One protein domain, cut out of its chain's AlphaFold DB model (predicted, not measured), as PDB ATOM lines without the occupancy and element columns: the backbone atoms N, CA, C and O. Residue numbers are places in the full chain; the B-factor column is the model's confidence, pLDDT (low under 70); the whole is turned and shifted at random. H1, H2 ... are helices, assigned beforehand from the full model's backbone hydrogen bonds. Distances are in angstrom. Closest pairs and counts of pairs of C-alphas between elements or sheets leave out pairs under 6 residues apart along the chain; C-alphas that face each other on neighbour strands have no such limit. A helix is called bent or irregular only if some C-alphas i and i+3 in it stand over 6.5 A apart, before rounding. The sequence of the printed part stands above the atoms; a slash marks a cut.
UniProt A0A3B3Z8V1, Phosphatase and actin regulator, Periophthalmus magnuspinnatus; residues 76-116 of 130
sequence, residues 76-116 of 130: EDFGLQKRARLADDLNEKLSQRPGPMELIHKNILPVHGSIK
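Overview. This is residues 76 to 116 of the 130 residues of the protein "Phosphatase and actin regulator" of Periophthalmus magnuspinnatus (UniProt A0A3B3Z8V1). A drawn-out string of three helices makes a rod: the long helix H1 forms one end with no other helix packed on it, the short helix H2 follows after a tight link, and the small helix H3 closes the row at the other end. The helices stand one after another along the longest axis rather than folding together into a core, and residues 76 to 99, which hold the whole of H1, and residues 110 to 115 stand free. The printed part has 41 residues with three named helices in the order H1, H2, H3 and no named strand, and its class is all helix. It is extended, with a radius of gyration of the C-alphas of 17.6 A, and the C-alphas span 59 by 13 by 10 A.

Along the chain. The printed part begins at Glu 76, with its C-alpha at (-12.773, -44.788, 14.959). H1 covers residues 79 to 95, Gly 79 to Ser 95, and measures 24.3 A from C-alpha 79 at (-11.928, -42.494, 6.469) to C-alpha 95 at (6.100, -44.668, -9.677). H2 covers residues 100 to 105, Pro 100 to His 105, and its first C-alpha is at (5.993, -49.939, -22.804). H3 covers the four residues 113 to 116, Gly 113 to Lys 116, and ends at C-alpha 116 at (10.769, -57.539, -32.752).

Arrangement. H1 is the longest helix by residues, with 17, and it is not bent. H1 and H2 are apart, with no C-alpha of the one within 8 A of the other, and a tight link of 4 residues joins them. H2 and H3 are apart, again with no C-alpha of the one within 8 A of the other, and a short link of 7 residues joins them. H1 and H3 are apart too. In H1 and H2 every pair of O of residue i and N of residue i+4 is within hydrogen-bond range. H3 is too short for such a pair, and its one pair of O of residue i and N of residue i+3 is not within range.

Size, cuts and confidence. The two C-alphas farthest apart are those of Glu 76 and Ser 114, at 59.2 A, while the first and last printed C-alphas, those of Glu 76 and Lys 116, are 54.7 A apart. The printed part has no cut, and neither of its two links is long. The mean pLDDT of the printed part is 82.2. Confidence is low, under 70, in residues 76 to 80 and residues 113 to 116; the mean is 86 in H1, 88 in H2 and 63 in H3.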
ATOM      1  N   GLU A  76     -14.210 -44.915  14.687       54.91
ATOM      2  CA  GLU A  76     -12.773 -44.788  14.959       54.91
ATOM      3  C   GLU A  76     -11.894 -44.931  13.707       54.91
ATOM      4  O   GLU A  76     -10.744 -44.497  13.698       54.91
ATOM      5  N   ASP A  77     -12.444 -45.457  12.612       56.56
ATOM      6  CA  ASP A  77     -11.785 -45.472  11.311       56.56
ATOM      7  C   ASP A  77     -12.115 -44.175  10.567       56.56
ATOM      8  O   ASP A  77     -12.949 -44.134   9.659       56.56
ATOM      9  N   PHE A  78     -11.468 -43.081  10.966       56.12
ATOM     10  CA  PHE A  78     -11.536 -41.813  10.247       56.12
ATOM     11  C   PHE A  78     -11.130 -42.047   8.783       56.12
ATOM     12  O   PHE A  78      -9.946 -42.163   8.459       56.12
ATOM     13  N   GLY A  79     -12.115 -42.124   7.880       60.50
ATOM     14  CA  GLY A  79     -11.928 -42.494   6.469       60.50
ATOM     15  C   GLY A  79     -10.897 -41.643   5.717       60.50
ATOM     16  O   GLY A  79     -10.347 -42.081   4.709       60.50
ATOM     17  N   LEU A  80     -10.560 -40.465   6.248       62.59
ATOM     18  CA  LEU A  80      -9.465 -39.620   5.777       62.59
ATOM     19  C   LEU A  80      -8.105 -40.337   5.821       62.59
ATOM     20  O   LEU A  80      -7.351 -40.249   4.855       62.59
ATOM     21  N   GLN A  81      -7.803 -41.097   6.881       71.31
ATOM     22  CA  GLN A  81      -6.517 -41.790   7.000       71.31
ATOM     23  C   GLN A  81      -6.437 -43.008   6.071       71.31
ATOM     24  O   GLN A  81      -5.385 -43.265   5.489       71.31
ATOM     25  N   LYS A  82      -7.552 -43.725   5.864       74.50
ATOM     26  CA  LYS A  82      -7.626 -44.815   4.876       74.50
ATOM     27  C   LYS A  82      -7.404 -44.297   3.458       74.50
ATOM     28  O   LYS A  82      -6.632 -44.888   2.710       74.50
ATOM     29  N   ARG A  83      -8.034 -43.172   3.104       79.56
ATOM     30  CA  ARG A  83      -7.859 -42.532   1.791       79.56
ATOM     31  C   ARG A  83      -6.431 -42.035   1.581       79.56
ATOM     32  O   ARG A  83      -5.895 -42.249   0.502       79.56
ATOM     33  N   ALA A  84      -5.808 -41.445   2.601       82.19
ATOM     34  CA  ALA A  84      -4.412 -41.014   2.531       82.19
ATOM     35  C   ALA A  84      -3.461 -42.198   2.293       82.19
ATOM     36  O   ALA A  84      -2.716 -42.194   1.323       82.19
ATOM     37  N   ARG A  85      -3.579 -43.272   3.089       86.69
ATOM     38  CA  ARG A  85      -2.753 -44.481   2.915       86.69
ATOM     39  C   ARG A  85      -2.931 -45.123   1.538       86.69
ATOM     40  O   ARG A  85      -1.956 -45.559   0.940       86.69
ATOM     41  N   LEU A  86      -4.167 -45.183   1.036       89.31
ATOM     42  CA  LEU A  86      -4.441 -45.691  -0.311       89.31
ATOM     43  C   LEU A  86      -3.824 -44.802  -1.392       89.31
ATOM     44  O   LEU A  86      -3.298 -45.322  -2.369       89.31
ATOM     45  N   ALA A  87      -3.878 -43.478  -1.233       92.00
ATOM     46  CA  ALA A  87      -3.255 -42.555  -2.174       92.00
ATOM     47  C   ALA A  87      -1.732 -42.738  -2.216       92.00
ATOM     48  O   ALA A  87      -1.167 -42.804  -3.306       92.00
ATOM     49  N   ASP A  88      -1.094 -42.892  -1.054       91.56
ATOM     50  CA  ASP A  88       0.351 -43.109  -0.948       91.56
ATOM     51  C   ASP A  88       0.777 -44.443  -1.595       91.56
ATOM     52  O   ASP A  88       1.682 -44.459  -2.430       91.56
ATOM     53  N   ASP A  89       0.072 -45.546  -1.301       94.69
ATOM     54  CA  ASP A  89       0.328 -46.874  -1.893       94.69
ATOM     55  C   ASP A  89       0.117 -46.882  -3.418       94.69
ATOM     56  O   ASP A  89       0.917 -47.434  -4.180       94.69
ATOM     57  N   LEU A  90      -0.943 -46.228  -3.902       96.12
ATOM     58  CA  LEU A  90      -1.168 -46.087  -5.340       96.12
ATOM     59  C   LEU A  90      -0.071 -45.251  -6.002       96.12
ATOM     60  O   LEU A  90       0.354 -45.581  -7.109       96.12
ATOM     61  N   ASN A  91       0.407 -44.197  -5.342       95.62
ATOM     62  CA  ASN A  91       1.471 -43.352  -5.868       95.62
ATOM     63  C   ASN A  91       2.799 -44.119  -5.981       95.62
ATOM     64  O   ASN A  91       3.479 -44.020  -7.004       95.62
ATOM     65  N   GLU A  92       3.129 -44.958  -4.995       95.25
ATOM     66  CA  GLU A  92       4.285 -45.859  -5.062       95.25
ATOM     67  C   GLU A  92       4.162 -46.841  -6.240       95.25
ATOM     68  O   GLU A  92       5.072 -46.942  -7.067       95.25
ATOM     69  N   LYS A  93       3.002 -47.489  -6.401       95.88
ATOM     70  CA  LYS A  93       2.747 -48.427  -7.513       95.88
ATOM     71  C   LYS A  93       2.803 -47.759  -8.885       95.88
ATOM     72  O   LYS A  93       3.264 -48.365  -9.851       95.88
ATOM     73  N   LEU A  94       2.344 -46.514  -8.986       94.81
ATOM     74  CA  LEU A  94       2.435 -45.728 -10.214       94.81
ATOM     75  C   LEU A  94       3.873 -45.296 -10.513       94.81
ATOM     76  O   LEU A  94       4.251 -45.266 -11.684       94.81
ATOM     77  N   SER A  95       4.684 -45.010  -9.491       94.25
ATOM     78  CA  SER A  95       6.100 -44.668  -9.677       94.25
ATOM     79  C   SER A  95       6.907 -45.829 -10.270       94.25
ATOM     80  O   SER A  95       7.800 -45.611 -11.084       94.25
ATOM     81  N   GLN A  96       6.539 -47.070  -9.931       94.31
ATOM     82  CA  GLN A  96       7.155 -48.297 -10.443       94.31
ATOM     83  C   GLN A  96       6.467 -48.840 -11.704       94.31
ATOM     84  O   GLN A  96       6.643 -50.005 -12.066       94.31
ATOM     85  N   ARG A  97       5.639 -48.030 -12.373       95.31
ATOM     86  CA  ARG A  97       4.872 -48.478 -13.533       95.31
ATOM     87  C   ARG A  97       5.818 -48.891 -14.675       95.31
ATOM     88  O   ARG A  97       6.537 -48.034 -15.188       95.31
ATOM     89  N   PRO A  98       5.773 -50.159 -15.133       93.56
ATOM     90  CA  PRO A  98       6.632 -50.640 -16.209       93.56
ATOM     91  C   PRO A  98       6.448 -49.829 -17.487       93.56
ATOM     92  O   PRO A  98       5.315 -49.556 -17.907       93.56
ATOM     93  N   GLY A  99       7.560 -49.492 -18.138       91.38
ATOM     94  CA  GLY A  99       7.523 -48.832 -19.436       91.38
ATOM     95  C   GLY A  99       6.936 -49.733 -20.536       91.38
ATOM     96  O   GLY A  99       6.926 -50.962 -20.413       91.38
ATOM     97  N   PRO A 100       6.506 -49.159 -21.675       89.50
ATOM     98  CA  PRO A 100       5.993 -49.939 -22.804       89.50
ATOM     99  C   PRO A 100       7.010 -50.970 -23.317       89.50
ATOM    100  O   PRO A 100       6.627 -52.070 -23.705       89.50
ATOM    101  N   MET A 101       8.309 -50.657 -23.249       84.56
ATOM    102  CA  MET A 101       9.375 -51.578 -23.656       84.56
ATOM    103  C   MET A 101       9.457 -52.820 -22.758       84.56
ATOM    104  O   MET A 101       9.639 -53.937 -23.241       84.56
ATOM    105  N   GLU A 102       9.267 -52.652 -21.449       88.12
ATOM    106  CA  GLU A 102       9.265 -53.768 -20.501       88.12
ATOM    107  C   GLU A 102       8.080 -54.708 -20.734       88.12
ATOM    108  O   GLU A 102       8.220 -55.927 -20.630       88.12
ATOM    109  N   LEU A 103       6.917 -54.157 -21.095       91.69
ATOM    110  CA  LEU A 103       5.718 -54.939 -21.403       91.69
ATOM    111  C   LEU A 103       5.865 -55.752 -22.701       91.69
ATOM    112  O   LEU A 103       5.338 -56.862 -22.790       91.69
ATOM    113  N   ILE A 104       6.606 -55.228 -23.683       87.06
ATOM    114  CA  ILE A 104       6.959 -55.936 -24.924       87.06
ATOM    115  C   ILE A 104       7.902 -57.106 -24.622       87.06
ATOM    116  O   ILE A 104       7.647 -58.224 -25.067       87.06
ATOM    117  N   HIS A 105       8.957 -56.883 -23.828       85.44
ATOM    118  CA  HIS A 105       9.890 -57.946 -23.427       85.44
ATOM    119  C   HIS A 105       9.212 -59.058 -22.620       85.44
ATOM    120  O   HIS A 105       9.571 -60.226 -22.749       85.44
ATOM    121  N   LYS A 106       8.199 -58.709 -21.819       89.31
ATOM    122  CA  LYS A 106       7.377 -59.665 -21.063       89.31
ATOM    123  C   LYS A 106       6.292 -60.349 -21.911       89.31
ATOM    124  O   LYS A 106       5.484 -61.085 -21.359       89.31
ATOM    125  N   ASN A 107       6.269 -60.129 -23.231       85.44
ATOM    126  CA  ASN A 107       5.294 -60.684 -24.178       85.44
ATOM    127  C   ASN A 107       3.822 -60.363 -23.853       85.44
ATOM    128  O   ASN A 107       2.923 -61.075 -24.290       85.44
ATOM    129  N   ILE A 108       3.566 -59.283 -23.110       90.56
ATOM    130  CA  ILE A 108       2.209 -58.830 -22.777       90.56
ATOM    131  C   ILE A 108       1.648 -57.988 -23.929       90.56
ATOM    132  O   ILE A 108       0.478 -58.120 -24.285       90.56
ATOM    133  N   LEU A 109       2.488 -57.137 -24.532       87.69
ATOM    134  CA  LEU A 109       2.121 -56.344 -25.704       87.69
ATOM    135  C   LEU A 109       2.641 -56.998 -26.993       87.69
ATOM    136  O   LEU A 109       3.837 -57.299 -27.093       87.69
ATOM    137  N   PRO A 110       1.783 -57.200 -28.007       86.12
ATOM    138  CA  PRO A 110       2.230 -57.672 -29.305       86.12
ATOM    139  C   PRO A 110       2.989 -56.564 -30.043       86.12
ATOM    140  O   PRO A 110       2.652 -55.385 -29.974       86.12
ATOM    141  N   VAL A 111       4.000 -56.968 -30.806       80.50
ATOM    142  CA  VAL A 111       4.746 -56.101 -31.727       80.50
ATOM    143  C   VAL A 111       4.820 -56.825 -33.068       80.50
ATOM    144  O   VAL A 111       4.983 -58.051 -33.090       80.50
ATOM    145  N   HIS A 112       4.678 -56.094 -34.175       72.88
ATOM    146  CA  HIS A 112       4.823 -56.665 -35.516       72.88
ATOM    147  C   HIS A 112       6.188 -57.363 -35.657       72.88
ATOM    148  O   HIS A 112       7.214 -56.840 -35.221       72.88
ATOM    149  N   GLY A 113       6.199 -58.570 -36.233       63.69
ATOM    150  CA  GLY A 113       7.354 -59.481 -36.210       63.69
ATOM    151  C   GLY A 113       8.653 -58.904 -36.787       63.69
ATOM    152  O   GLY A 113       9.724 -59.233 -36.287       63.69
ATOM    153  N   SER A 114       8.564 -57.992 -37.761       61.34
ATOM    154  CA  SER A 114       9.710 -57.284 -38.353       61.34
ATOM    155  C   SER A 114      10.405 -56.320 -37.389       61.34
ATOM    156  O   SER A 114      11.598 -56.064 -37.508       61.34
ATOM    157  N   ILE A 115       9.661 -55.798 -36.417       64.50
ATOM    158  CA  ILE A 115      10.134 -54.818 -35.443       64.50
ATOM    159  C   ILE A 115      10.761 -55.538 -34.233       64.50
ATOM    160  O   ILE A 115      11.773 -55.098 -33.694       64.50
ATOM    161  N   LYS A 116      10.229 -56.708 -33.848       62.62
ATOM    162  CA  LYS A 116      10.769 -57.539 -32.752       62.62
ATOM    163  C   LYS A 116      12.209 -58.002 -33.001       62.62
ATOM    164  O   LYS A 116      13.031 -57.963 -32.089       62.62
TER     165      LYS A 116